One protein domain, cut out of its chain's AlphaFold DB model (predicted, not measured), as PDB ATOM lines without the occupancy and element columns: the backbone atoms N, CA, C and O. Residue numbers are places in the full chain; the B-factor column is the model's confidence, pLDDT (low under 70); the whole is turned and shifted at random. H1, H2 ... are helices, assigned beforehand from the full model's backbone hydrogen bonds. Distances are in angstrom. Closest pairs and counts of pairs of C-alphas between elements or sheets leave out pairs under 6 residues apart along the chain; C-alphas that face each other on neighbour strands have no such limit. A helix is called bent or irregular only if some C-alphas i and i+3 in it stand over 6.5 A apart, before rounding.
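AT A GLANCE: This is residues 256 to 352 of the 356 residues of a protein of Macrostomum lignano (UniProt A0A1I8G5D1). One long helix, H2, makes the length of a thin rod, and a helix folds back from each of its ends: H1 runs beside its earlier part and H3 turns back at its other end, a zigzag of three helices and not a closed bundle. Residues 278 to 283, of which 278 to 281 belong to H1, stick out at one end of the rod. The printed part has 97 residues with three named helices, in the order H1, H2, H3, and no named strand; the class is all helix. The whole is extended, with a radius of gyration of the C-alphas of 19.6 A and spans of 63 by 19 by 18 A.

IN THESE COORDINATES: H2, the longest helix, holds residues 286 to 321 and measures 51.6 A from first to last C-alpha, from Ala 286 at (15.381, -25.365, 42.104) to Trp 321 at (60.969, -48.483, 35.174). H1 holds residues 256 to 281 and measures 37.3 A; it begins at Thr 256, whose C-alpha is at (46.547, -34.652, 35.279). H3 holds residues 331 to 350, measures 29.5 A and ends at Gln 350, C-alpha (36.225, -46.695, 30.331). H2 and H3 are only just irregular: C-alphas 312 and 315 are 6.6 A apart, and C-alphas 346 and 349 are 6.8 A apart. H2 has a kink of 26 degrees near residue 315.

HOW THE PARTS SIT: H2 touches both other helices. H1 and H2 form a helical hairpin and run opposite ways at a shallow tilt of 10 degrees; their closest C-alphas, those of Thr 256 and Arg 307, are 5.2 A apart. H2 and H3, also a helical hairpin, only just touch, with 3 pairs of C-alphas within 8 A, through residues 313 to 317 of H2 and 338 to 341 of H3 alone. Their closest C-alphas, those of Leu 317 and Leu 338, are 6.9 A apart, and the helices run opposite ways at a shallow tilt of 30 degrees. H1 and H3 are apart. In H1 every O i to N i+4 pair is within hydrogen-bond range; in H2 29 of 32 are, and in H3 14 of 16.

THE WHOLE: The two C-alphas farthest apart, those of Gln 282 and Asp 330, are 63.8 A apart, while those of the first and last printed residues, Thr 256 and Phe 352, are 15.8 A apart. The link from H1 to H2, of 4 residues, is tight, and that from H2 to H3, of 9 residues, is short. Residues 278 to 283, of which 278 to 281 belong to H1, stand free. The printed part has no cut. The mean pLDDT of the printed part is 86.5; residue 278, residues 281 to 286 and residue 327 are under 70.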
ATOM      1  N   THR A 256      46.738 -36.061  34.932       92.88
ATOM      2  CA  THR A 256      46.547 -34.652  35.279       92.88
ATOM      3  C   THR A 256      46.031 -33.873  34.071       92.88
ATOM      4  O   THR A 256      45.064 -33.124  34.222       92.88
ATOM      5  N   GLU A 257      46.590 -34.081  32.877       91.44
ATOM      6  CA  GLU A 257      46.077 -33.478  31.637       91.44
ATOM      7  C   GLU A 257      44.678 -33.983  31.288       91.44
ATOM      8  O   GLU A 257      43.792 -33.180  30.989       91.44
ATOM      9  N   PHE A 258      44.436 -35.288  31.438       91.44
ATOM     10  CA  PHE A 258      43.096 -35.853  31.261       91.44
ATOM     11  C   PHE A 258      42.071 -35.206  32.200       91.44
ATOM     12  O   PHE A 258      40.970 -34.843  31.795       91.44
ATOM     13  N   SER A 259      42.453 -34.972  33.462       90.69
ATOM     14  CA  SER A 259      41.584 -34.314  34.443       90.69
ATOM     15  C   SER A 259      41.180 -32.891  34.030       90.69
ATOM     16  O   SER A 259      40.091 -32.437  34.386       90.69
ATOM     17  N   GLN A 260      42.042 -32.184  33.287       90.94
ATOM     18  CA  GLN A 260      41.752 -30.851  32.747       90.94
ATOM     19  C   GLN A 260      40.831 -30.926  31.527       90.94
ATOM     20  O   GLN A 260      39.964 -30.073  31.365       90.94
ATOM     21  N   GLU A 261      41.010 -31.936  30.672       89.88
ATOM     22  CA  GLU A 261      40.117 -32.203  29.540       89.88
ATOM     23  C   GLU A 261      38.686 -32.465  30.006       89.88
ATOM     24  O   GLU A 261      37.755 -31.809  29.538       89.88
ATOM     25  N   ILE A 262      38.523 -33.359  30.987       87.94
ATOM     26  CA  ILE A 262      37.215 -33.675  31.564       87.94
ATOM     27  C   ILE A 262      36.589 -32.412  32.160       87.94
ATOM     28  O   ILE A 262      35.426 -32.124  31.901       87.94
ATOM     29  N   GLU A 263      37.345 -31.628  32.934       88.12
ATOM     30  CA  GLU A 263      36.838 -30.378  33.509       88.12
ATOM     31  C   GLU A 263      36.344 -29.405  32.435       88.12
ATOM     32  O   GLU A 263      35.259 -28.838  32.572       88.12
ATOM     33  N   TYR A 264      37.118 -29.238  31.362       89.88
ATOM     34  CA  TYR A 264      36.755 -28.370  30.251       89.88
ATOM     35  C   TYR A 264      35.474 -28.849  29.552       89.88
ATOM     36  O   TYR A 264      34.517 -28.080  29.424       89.88
ATOM     37  N   ALA A 265      35.424 -30.122  29.148       86.44
ATOM     38  CA  ALA A 265      34.280 -30.707  28.447       86.44
ATOM     39  C   ALA A 265      33.001 -30.641  29.296       86.44
ATOM     40  O   ALA A 265      31.932 -30.247  28.826       86.44
ATOM     41  N   MET A 266      33.123 -30.946  30.582       84.19
ATOM     42  CA  MET A 266      31.999 -30.970  31.511       84.19
ATOM     43  C   MET A 266      31.525 -29.565  31.889       84.19
ATOM     44  O   MET A 266      30.322 -29.330  31.999       84.19
ATOM     45  N   GLY A 267      32.439 -28.599  32.019       86.56
ATOM     46  CA  GLY A 267      32.083 -27.191  32.189       86.56
ATOM     47  C   GLY A 267      31.297 -26.645  30.994       86.56
ATOM     48  O   GLY A 267      30.308 -25.932  31.175       86.56
ATOM     49  N   ARG A 268      31.684 -27.034  29.770       89.19
ATOM     50  CA  ARG A 268      30.950 -26.707  28.537       89.19
ATOM     51  C   ARG A 268      29.549 -27.318  28.529       89.19
ATOM     52  O   ARG A 268      28.596 -26.592  28.252       89.19
ATOM     53  N   LEU A 269      29.421 -28.599  28.885       85.38
ATOM     54  CA  LEU A 269      28.136 -29.299  28.961       85.38
ATOM     55  C   LEU A 269      27.174 -28.619  29.943       85.38
ATOM     56  O   LEU A 269      26.042 -28.303  29.583       85.38
ATOM     57  N   VAL A 270      27.636 -28.328  31.164       84.19
ATOM     58  CA  VAL A 270      26.839 -27.617  32.179       84.19
ATOM     59  C   VAL A 270      26.427 -26.233  31.674       84.19
ATOM     60  O   VAL A 270      25.271 -25.840  31.824       84.19
ATOM     61  N   GLY A 271      27.341 -25.509  31.022       85.25
ATOM     62  CA  GLY A 271      27.043 -24.213  30.413       85.25
ATOM     63  C   GLY A 271      25.943 -24.290  29.348       85.25
ATOM     64  O   GLY A 271      25.015 -23.482  29.369       85.25
ATOM     65  N   GLN A 272      26.007 -25.278  28.451       86.56
ATOM     66  CA  GLN A 272      25.007 -25.497  27.400       86.56
ATOM     67  C   GLN A 272      23.649 -25.926  27.961       86.56
ATOM     68  O   GLN A 272      22.611 -25.414  27.534       86.56
ATOM     69  N   ALA A 273      23.645 -26.831  28.940       82.75
ATOM     70  CA  ALA A 273      22.432 -27.275  29.612       82.75
ATOM     71  C   ALA A 273      21.741 -26.111  30.339       82.75
ATOM     72  O   ALA A 273      20.529 -25.948  30.217       82.75
ATOM     73  N   ARG A 274      22.510 -25.226  30.987       80.75
ATOM     74  CA  ARG A 274      21.986 -24.018  31.634       80.75
ATOM     75  C   ARG A 274      21.274 -23.082  30.652       80.75
ATOM     76  O   ARG A 274      20.180 -22.612  30.945       80.75
ATOM     77  N   VAL A 275      21.870 -22.835  29.483       82.19
ATOM     78  CA  VAL A 275      21.251 -22.021  28.415       82.19
ATOM     79  C   VAL A 275      19.987 -22.697  27.872       82.19
ATOM     80  O   VAL A 275      18.957 -22.049  27.685       82.19
ATOM     81  N   SER A 276      20.041 -24.011  27.656       80.75
ATOM     82  CA  SER A 276      18.916 -24.792  27.122       80.75
ATOM     83  C   SER A 276      17.729 -24.861  28.090       80.75
ATOM     84  O   SER A 276      16.581 -24.867  27.659       80.75
ATOM     85  N   LEU A 277      17.986 -24.896  29.399       75.31
ATOM     86  CA  LEU A 277      16.939 -24.843  30.418       75.31
ATOM     87  C   LEU A 277      16.353 -23.439  30.536       75.31
ATOM     88  O   LEU A 277      15.142 -23.297  30.433       75.31
ATOM     89  N   TRP A 278      17.196 -22.403  30.632       67.31
ATOM     90  CA  TRP A 278      16.741 -21.007  30.682       67.31
ATOM     91  C   TRP A 278      15.788 -20.668  29.529       67.31
ATOM     92  O   TRP A 278      14.740 -20.063  29.733       67.31
ATOM     93  N   THR A 279      16.136 -21.089  28.311       73.75
ATOM     94  CA  THR A 279      15.312 -20.852  27.115       73.75
ATOM     95  C   THR A 279      13.967 -21.579  27.143       73.75
ATOM     96  O   THR A 279      13.022 -21.096  26.527       73.75
ATOM     97  N   ARG A 280      13.854 -22.712  27.848       71.44
ATOM     98  CA  ARG A 280      12.622 -23.513  27.919       71.44
ATOM     99  C   ARG A 280      11.712 -23.144  29.082       71.44
ATOM    100  O   ARG A 280      10.500 -23.198  28.919       71.44
ATOM    101  N   THR A 281      12.273 -22.822  30.244       68.88
ATOM    102  CA  THR A 281      11.490 -22.644  31.475       68.88
ATOM    103  C   THR A 281      11.372 -21.195  31.930       68.88
ATOM    104  O   THR A 281      10.587 -20.946  32.834       68.88
ATOM    105  N   GLN A 282      12.129 -20.247  31.349       65.62
ATOM    106  CA  GLN A 282      12.256 -18.839  31.795       65.62
ATOM    107  C   GLN A 282      12.665 -18.641  33.270       65.62
ATOM    108  O   GLN A 282      12.900 -17.514  33.694       65.62
ATOM    109  N   ASP A 283      12.828 -19.729  34.018       62.75
ATOM    110  CA  ASP A 283      13.265 -19.786  35.402       62.75
ATOM    111  C   ASP A 283      14.182 -21.003  35.593       62.75
ATOM    112  O   ASP A 283      14.042 -22.005  34.882       62.75
ATOM    113  N   GLN A 284      15.140 -20.945  36.517       64.75
ATOM    114  CA  GLN A 284      15.976 -22.113  36.806       64.75
ATOM    115  C   GLN A 284      15.257 -23.022  37.803       64.75
ATOM    116  O   GLN A 284      15.029 -22.600  38.935       64.75
ATOM    117  N   PRO A 285      14.938 -24.284  37.448       66.94
ATOM    118  CA  PRO A 285      14.315 -25.195  38.399       66.94
ATOM    119  C   PRO A 285      15.196 -25.306  39.646       66.94
ATOM    120  O   PRO A 285      16.404 -25.508  39.512       66.94
ATOM    121  N   ALA A 286      14.622 -25.242  40.851       68.62
ATOM    122  CA  ALA A 286      15.381 -25.365  42.104       68.62
ATOM    123  C   ALA A 286      16.285 -26.621  42.137       68.62
ATOM    124  O   ALA A 286      17.377 -26.596  42.701       68.62
ATOM    125  N   GLY A 287      15.881 -27.697  41.449       78.06
ATOM    126  CA  GLY A 287      16.678 -28.916  41.290       78.06
ATOM    127  C   GLY A 287      17.939 -28.775  40.422       78.06
ATOM    128  O   GLY A 287      18.883 -29.542  40.609       78.06
ATOM    129  N   TRP A 288      18.009 -27.795  39.508       80.19
ATOM    130  CA  TRP A 288      19.188 -27.570  38.663       80.19
ATOM    131  C   TRP A 288      20.397 -27.143  39.493       80.19
ATOM    132  O   TRP A 288      21.470 -27.721  39.344       80.19
ATOM    133  N   ALA A 289      20.225 -26.181  40.404       82.31
ATOM    134  CA  ALA A 289      21.313 -25.707  41.257       82.31
ATOM    135  C   ALA A 289      21.885 -26.841  42.127       82.31
ATOM    136  O   ALA A 289      23.103 -26.979  42.253       82.31
ATOM    137  N   THR A 290      21.015 -27.700  42.668       87.12
ATOM    138  CA  THR A 290      21.416 -28.890  43.429       87.12
ATOM    139  C   THR A 290      22.176 -29.890  42.559       87.12
ATOM    140  O   THR A 290      23.251 -30.345  42.952       87.12
ATOM    141  N   MET A 291      21.665 -30.200  41.363       84.44
ATOM    142  CA  MET A 291      22.321 -31.118  40.428       84.44
ATOM    143  C   MET A 291      23.681 -30.580  39.962       84.44
ATOM    144  O   MET A 291      24.664 -31.317  39.951       84.44
ATOM    145  N   GLU A 292      23.768 -29.292  39.630       86.25
ATOM    146  CA  GLU A 292      25.014 -28.638  39.233       86.25
ATOM    147  C   GLU A 292      26.041 -28.648  40.378       86.25
ATOM    148  O   GLU A 292      27.222 -28.940  40.157       86.25
ATOM    149  N   ALA A 293      25.612 -28.375  41.614       88.69
ATOM    150  CA  ALA A 293      26.479 -28.433  42.788       88.69
ATOM    151  C   ALA A 293      27.006 -29.855  43.046       88.69
ATOM    152  O   ALA A 293      28.206 -30.025  43.300       88.69
ATOM    153  N   GLU A 294      26.140 -30.867  42.939       90.25
ATOM    154  CA  GLU A 294      26.510 -32.278  43.064       90.25
ATOM    155  C   GLU A 294      27.514 -32.685  41.989       90.25
ATOM    156  O   GLU A 294      28.591 -33.204  42.291       90.25
ATOM    157  N   PHE A 295      27.200 -32.368  40.736       87.56
ATOM    158  CA  PHE A 295      28.042 -32.653  39.587       87.56
ATOM    159  C   PHE A 295      29.439 -32.048  39.753       87.56
ATOM    160  O   PHE A 295      30.451 -32.749  39.673       87.56
ATOM    161  N   ARG A 296      29.522 -30.753  40.094       88.44
ATOM    162  CA  ARG A 296      30.799 -30.072  40.366       88.44
ATOM    163  C   ARG A 296      31.549 -30.711  41.539       88.44
ATOM    164  O   ARG A 296      32.782 -30.766  41.522       88.44
ATOM    165  N   ARG A 297      30.845 -31.190  42.571       92.44
ATOM    166  CA  ARG A 297      31.456 -31.874  43.720       92.44
ATOM    167  C   ARG A 297      32.076 -33.209  43.319       92.44
ATOM    168  O   ARG A 297      33.234 -33.441  43.672       92.44
ATOM    169  N   GLN A 298      31.349 -34.047  42.580       90.94
ATOM    170  CA  GLN A 298      31.866 -35.325  42.082       90.94
ATOM    171  C   GLN A 298      33.035 -35.111  41.118       90.94
ATOM    172  O   GLN A 298      34.073 -35.752  41.262       90.94
ATOM    173  N   MET A 299      32.946 -34.103  40.245       87.94
ATOM    174  CA  MET A 299      34.033 -33.739  39.338       87.94
ATOM    175  C   MET A 299      35.320 -33.357  40.086       87.94
ATOM    176  O   MET A 299      36.407 -33.835  39.761       87.94
ATOM    177  N   ARG A 300      35.223 -32.549  41.152       90.62
ATOM    178  CA  ARG A 300      36.384 -32.225  42.003       90.62
ATOM    179  C   ARG A 300      36.989 -33.465  42.667       90.62
ATOM    180  O   ARG A 300      38.209 -33.536  42.801       90.62
ATOM    181  N   ARG A 301      36.163 -34.424  43.100       93.38
ATOM    182  CA  ARG A 301      36.636 -35.687  43.691       93.38
ATOM    183  C   ARG A 301      37.375 -36.539  42.658       93.38
ATOM    184  O   ARG A 301      38.505 -36.931  42.935       93.38
ATOM    185  N   ALA A 302      36.793 -36.733  41.475       90.81
ATOM    186  CA  ALA A 302      37.412 -37.479  40.379       90.81
ATOM    187  C   ALA A 302      38.773 -36.882  39.982       90.81
ATOM    188  O   ALA A 302      39.775 -37.588  39.934       90.81
ATOM    189  N   ARG A 303      38.853 -35.556  39.813       90.94
ATOM    190  CA  ARG A 303      40.112 -34.868  39.474       90.94
ATOM    191  C   ARG A 303      41.196 -35.037  40.535       90.94
ATOM    192  O   ARG A 303      42.353 -35.254  40.190       90.94
ATOM    193  N   ARG A 304      40.838 -34.944  41.821       93.12
ATOM    194  CA  ARG A 304      41.790 -35.207  42.912       93.12
ATOM    195  C   ARG A 304      42.275 -36.651  42.893       93.12
ATOM    196  O   ARG A 304      43.466 -36.862  43.069       93.12
ATOM    197  N   ALA A 305      41.390 -37.614  42.642       94.25
ATOM    198  CA  ALA A 305      41.767 -39.021  42.534       94.25
ATOM    199  C   ALA A 305      42.734 -39.271  41.363       94.25
ATOM    200  O   ALA A 305      43.760 -39.912  41.567       94.25
ATOM    201  N   LEU A 306      42.466 -38.698  40.181       94.56
ATOM    202  CA  LEU A 306      43.351 -38.802  39.013       94.56
ATOM    203  C   LEU A 306      44.736 -38.203  39.284       94.56
ATOM    204  O   LEU A 306      45.742 -38.858  39.042       94.56
ATOM    205  N   ARG A 307      44.797 -36.987  39.844       94.06
ATOM    206  CA  ARG A 307      46.069 -36.326  40.191       94.06
ATOM    207  C   ARG A 307      46.849 -37.090  41.252       94.06
ATOM    208  O   ARG A 307      48.061 -37.206  41.146       94.06
ATOM    209  N   ARG A 308      46.150 -37.620  42.256       95.44
ATOM    210  CA  ARG A 308      46.753 -38.430  43.312       95.44
ATOM    211  C   ARG A 308      47.337 -39.724  42.753       95.44
ATOM    212  O   ARG A 308      48.459 -40.072  43.088       95.44
ATOM    213  N   PHE A 309      46.599 -40.420  41.888       95.94
ATOM    214  CA  PHE A 309      47.090 -41.634  41.238       95.94
ATOM    215  C   PHE A 309      48.293 -41.343  40.327       95.94
ATOM    216  O   PHE A 309      49.275 -42.084  40.361       95.94
ATOM    217  N   GLU A 310      48.272 -40.222  39.598       95.81
ATOM    218  CA  GLU A 310      49.422 -39.734  38.831       95.81
ATOM    219  C   GLU A 310      50.661 -39.554  39.728       95.81
ATOM    220  O   GLU A 310      51.690 -40.180  39.487       95.81
ATOM    221  N   SER A 311      50.556 -38.758  40.799       96.00
ATOM    222  CA  SER A 311      51.707 -38.384  41.632       96.00
ATOM    223  C   SER A 311      52.190 -39.486  42.579       96.00
ATOM    224  O   SER A 311      53.388 -39.611  42.813       96.00
ATOM    225  N   GLU A 312      51.272 -40.257  43.168       95.25
ATOM    226  CA  GLU A 312      51.589 -41.252  44.204       95.25
ATOM    227  C   GLU A 312      51.804 -42.659  43.633       95.25
ATOM    228  O   GLU A 312      52.378 -43.501  44.317       95.25
ATOM    229  N   THR A 313      51.342 -42.954  42.410       94.25
ATOM    230  CA  THR A 313      51.482 -44.293  41.805       94.25
ATOM    231  C   THR A 313      52.271 -44.277  40.503       94.25
ATOM    232  O   THR A 313      53.263 -44.997  40.400       94.25
ATOM    233  N   LEU A 314      51.873 -43.466  39.519       94.81
ATOM    234  CA  LEU A 314      52.486 -43.512  38.188       94.81
ATOM    235  C   LEU A 314      53.883 -42.892  38.164       94.81
ATOM    236  O   LEU A 314      54.807 -43.519  37.661       94.81
ATOM    237  N   GLU A 315      54.069 -41.718  38.764       93.31
ATOM    238  CA  GLU A 315      55.370 -41.043  38.829       93.31
ATOM    239  C   GLU A 315      56.472 -41.888  39.508       93.31
ATOM    240  O   GLU A 315      57.556 -42.030  38.937       93.31
ATOM    241  N   PRO A 316      56.238 -42.529  40.673       92.25
ATOM    242  CA  PRO A 316      57.202 -43.472  41.240       92.25
ATOM    243  C   PRO A 316      57.507 -44.667  40.332       92.25
ATOM    244  O   PRO A 316      58.658 -45.092  40.262       92.25
ATOM    245  N   LEU A 317      56.500 -45.215  39.638       92.94
ATOM    246  CA  LEU A 317      56.706 -46.323  38.704       92.94
ATOM    247  C   LEU A 317      57.504 -45.888  37.471       92.94
ATOM    248  O   LEU A 317      58.359 -46.643  37.026       92.94
ATOM    249  N   ARG A 318      57.285 -44.679  36.946       92.25
ATOM    250  CA  ARG A 318      58.085 -44.131  35.842       92.25
ATOM    251  C   ARG A 318      59.546 -43.969  36.248       92.25
ATOM    252  O   ARG A 318      60.410 -44.476  35.546       92.25
ATOM    253  N   ARG A 319      59.826 -43.402  37.427       89.44
ATOM    254  CA  ARG A 319      61.207 -43.316  37.940       89.44
ATOM    255  C   ARG A 319      61.875 -44.681  38.087       89.44
ATOM    256  O   ARG A 319      63.061 -44.824  37.820       89.44
ATOM    257  N   LEU A 320      61.115 -45.688  38.512       88.88
ATOM    258  CA  LEU A 320      61.626 -47.046  38.674       88.88
ATOM    259  C   LEU A 320      61.912 -47.728  37.327       88.88
ATOM    260  O   LEU A 320      62.972 -48.313  37.152       88.88
ATOM    261  N   TRP A 321      60.962 -47.666  36.393       87.19
ATOM    262  CA  TRP A 321      60.969 -48.483  35.174       87.19
ATOM    263  C   TRP A 321      61.484 -47.767  33.920       87.19
ATOM    264  O   TRP A 321      61.839 -48.445  32.962       87.19
ATOM    265  N   LEU A 322      61.497 -46.433  33.900       83.06
ATOM    266  CA  LEU A 322      61.982 -45.623  32.774       83.06
ATOM    267  C   LEU A 322      63.324 -44.958  33.099       83.06
ATOM    268  O   LEU A 322      64.226 -44.994  32.270       83.06
ATOM    269  N   ASP A 323      63.486 -44.424  34.313       82.94
ATOM    270  CA  ASP A 323      64.689 -43.659  34.688       82.94
ATOM    271  C   ASP A 323      65.781 -44.521  35.358       82.94
ATOM    272  O   ASP A 323      66.795 -44.002  35.821       82.94
ATOM    273  N   GLY A 324      65.578 -45.843  35.443       77.19
ATOM    274  CA  GLY A 324      66.540 -46.772  36.048       77.19
ATOM    275  C   GLY A 324      66.705 -46.607  37.563       77.19
ATOM    276  O   GLY A 324      67.779 -46.875  38.103       77.19
ATOM    277  N   GLY A 325      65.665 -46.138  38.259       72.44
ATOM    278  CA  GLY A 325      65.687 -45.961  39.709       72.44
ATOM    279  C   GLY A 325      65.967 -47.264  40.479       72.44
ATOM    280  O   GLY A 325      65.685 -48.360  39.988       72.44
ATOM    281  N   PRO A 326      66.503 -47.183  41.712       70.00
ATOM    282  CA  PRO A 326      66.848 -48.368  42.487       70.00
ATOM    283  C   PRO A 326      65.598 -49.178  42.866       70.00
ATOM    284  O   PRO A 326      64.673 -48.664  43.500       70.00
ATOM    285  N   VAL A 327      65.598 -50.471  42.529       67.62
ATOM    286  CA  VAL A 327      64.574 -51.428  42.966       67.62
ATOM    287  C   VAL A 327      64.880 -51.833  44.411       67.62
ATOM    288  O   VAL A 327      65.673 -52.732  44.665       67.62
ATOM    289  N   GLN A 328      64.281 -51.130  45.372       74.06
ATOM    290  CA  GLN A 328      64.410 -51.437  46.807       74.06
ATOM    291  C   GLN A 328      63.377 -52.470  47.303       74.06
ATOM    292  O   GLN A 328      63.320 -52.766  48.494       74.06
ATOM    293  N   GLU A 329      62.536 -52.998  46.408       79.88
ATOM    294  CA  GLU A 329      61.477 -53.964  46.717       79.88
ATOM    295  C   GLU A 329      61.679 -55.296  45.978       79.88
ATOM    296  O   GLU A 329      62.450 -55.387  45.029       79.88
ATOM    297  N   ASP A 330      60.968 -56.338  46.410       86.25
ATOM    298  CA  ASP A 330      60.952 -57.632  45.723       86.25
ATOM    299  C   ASP A 330      60.528 -57.483  44.236       86.25
ATOM    300  O   ASP A 330      59.492 -56.860  43.963       86.25
ATOM    301  N   PRO A 331      61.269 -58.054  43.261       84.56
ATOM    302  CA  PRO A 331      60.969 -57.895  41.836       84.56
ATOM    303  C   PRO A 331      59.573 -58.376  41.424       84.56
ATOM    304  O   PRO A 331      58.929 -57.746  40.581       84.56
ATOM    305  N   ALA A 332      59.068 -59.461  42.023       87.12
ATOM    306  CA  ALA A 332      57.728 -59.958  41.714       87.12
ATOM    307  C   ALA A 332      56.652 -58.982  42.215       87.12
ATOM    308  O   ALA A 332      55.687 -58.691  41.502       87.12
ATOM    309  N   ARG A 333      56.853 -58.394  43.400       89.44
ATOM    310  CA  ARG A 333      55.999 -57.318  43.919       89.44
ATOM    311  C   ARG A 333      56.035 -56.068  43.033       89.44
ATOM    312  O   ARG A 333      54.973 -55.501  42.766       89.44
ATOM    313  N   ALA A 334      57.208 -55.671  42.534       88.19
ATOM    314  CA  ALA A 334      57.340 -54.538  41.613       88.19
ATOM    315  C   ALA A 334      56.563 -54.765  40.304       88.19
ATOM    316  O   ALA A 334      55.838 -53.876  39.848       88.19
ATOM    317  N   LEU A 335      56.664 -55.968  39.727       90.62
ATOM    318  CA  LEU A 335      55.935 -56.360  38.516       90.62
ATOM    319  C   LEU A 335      54.418 -56.393  38.732       90.62
ATOM    320  O   LEU A 335      53.672 -55.877  37.899       90.62
ATOM    321  N   LEU A 336      53.950 -56.938  39.860       92.88
ATOM    322  CA  LEU A 336      52.525 -56.943  40.193       92.88
ATOM    323  C   LEU A 336      51.988 -55.514  40.343       92.88
ATOM    324  O   LEU A 336      50.930 -55.186  39.805       92.88
ATOM    325  N   ARG A 337      52.734 -54.636  41.023       93.75
ATOM    326  CA  ARG A 337      52.370 -53.222  41.184       93.75
ATOM    327  C   ARG A 337      52.305 -52.495  39.841       93.75
ATOM    328  O   ARG A 337      51.362 -51.737  39.613       93.75
ATOM    329  N   LEU A 338      53.267 -52.750  38.950       95.00
ATOM    330  CA  LEU A 338      53.263 -52.227  37.584       95.00
ATOM    331  C   LEU A 338      52.009 -52.673  36.824       95.00
ATOM    332  O   LEU A 338      51.309 -51.841  36.244       95.00
ATOM    333  N   ARG A 339      51.690 -53.968  36.880       95.50
ATOM    334  CA  ARG A 339      50.513 -54.537  36.221       95.50
ATOM    335  C   ARG A 339      49.215 -53.907  36.730       95.50
ATOM    336  O   ARG A 339      48.425 -53.420  35.929       95.50
ATOM    337  N   MET A 340      49.037 -53.824  38.049       95.75
ATOM    338  CA  MET A 340      47.865 -53.184  38.661       95.75
ATOM    339  C   MET A 340      47.731 -51.705  38.270       95.75
ATOM    340  O   MET A 340      46.620 -51.198  38.126       95.75
ATOM    341  N   ALA A 341      48.850 -50.992  38.119       96.19
ATOM    342  CA  ALA A 341      48.832 -49.598  37.695       96.19
ATOM    343  C   ALA A 341      48.438 -49.446  36.216       96.19
ATOM    344  O   ALA A 341      47.619 -48.582  35.899       96.19
ATOM    345  N   ASN A 342      48.966 -50.300  35.334       96.25
ATOM    346  CA  ASN A 342      48.587 -50.332  33.919       96.25
ATOM    347  C   ASN A 342      47.110 -50.699  33.732       96.25
ATOM    348  O   ASN A 342      46.418 -50.042  32.957       96.25
ATOM    349  N   ASP A 343      46.603 -51.669  34.493       94.62
ATOM    350  CA  ASP A 343      45.191 -52.062  34.441       94.62
ATOM    351  C   ASP A 343      44.280 -50.888  34.837       94.62
ATOM    352  O   ASP A 343      43.347 -50.541  34.113       94.62
ATOM    353  N   LYS A 344      44.630 -50.154  35.903       94.12
ATOM    354  CA  LYS A 344      43.921 -48.914  36.263       94.12
ATOM    355  C   LYS A 344      44.006 -47.845  35.172       94.12
ATOM    356  O   LYS A 344      43.019 -47.161  34.914       94.12
ATOM    357  N   LEU A 345      45.160 -47.678  34.520       94.12
ATOM    358  CA  LEU A 345      45.322 -46.724  33.414       94.12
ATOM    359  C   LEU A 345      44.410 -47.033  32.222       94.12
ATOM    360  O   LEU A 345      43.949 -46.093  31.559       94.12
ATOM    361  N   MET A 346      44.162 -48.316  31.954       92.50
ATOM    362  CA  MET A 346      43.214 -48.761  30.935       92.50
ATOM    363  C   MET A 346      41.778 -48.430  31.346       92.50
ATOM    364  O   MET A 346      41.026 -47.899  30.537       92.50
ATOM    365  N   GLU A 347      41.410 -48.651  32.609       90.88
ATOM    366  CA  GLU A 347      40.046 -48.442  33.116       90.88
ATOM    367  C   GLU A 347      39.614 -46.969  33.200       90.88
ATOM    368  O   GLU A 347      38.423 -46.677  33.076       90.88
ATOM    369  N   VAL A 348      40.553 -46.029  33.391       90.94
ATOM    370  CA  VAL A 348      40.244 -44.605  33.644       90.94
ATOM    371  C   VAL A 348      39.285 -44.011  32.614       90.94
ATOM    372  O   VAL A 348      38.354 -43.303  32.987       90.94
ATOM    373  N   GLN A 349      39.501 -44.272  31.326       88.94
ATOM    374  CA  GLN A 349      38.652 -43.707  30.277       88.94
ATOM    375  C   GLN A 349      37.357 -44.510  30.090       88.94
ATOM    376  O   GLN A 349      36.308 -43.936  29.798       88.94
ATOM    377  N   GLN A 350      37.392 -45.811  30.373       89.06
ATOM    378  CA  GLN A 350      36.225 -46.695  30.331       89.06
ATOM    379  C   GLN A 350      35.168 -46.299  31.372       89.06
ATOM    380  O   GLN A 350      33.976 -46.493  31.146       89.06
ATOM    381  N   ALA A 351      35.583 -45.684  32.485       87.25
ATOM    382  CA  ALA A 351      34.685 -45.112  33.491       87.25
ATOM    383  C   ALA A 351      33.805 -43.958  32.967       87.25
ATOM    384  O   ALA A 351      32.809 -43.620  33.605       87.25
ATOM    385  N   PHE A 352      34.142 -43.361  31.818       84.56
ATOM    386  CA  PHE A 352      33.357 -42.295  31.184       84.56
ATOM    387  C   PHE A 352      32.460 -42.797  30.047       84.56
ATOM    388  O   PHE A 352      31.786 -41.998  29.397       84.56
TER     389      PHE A 352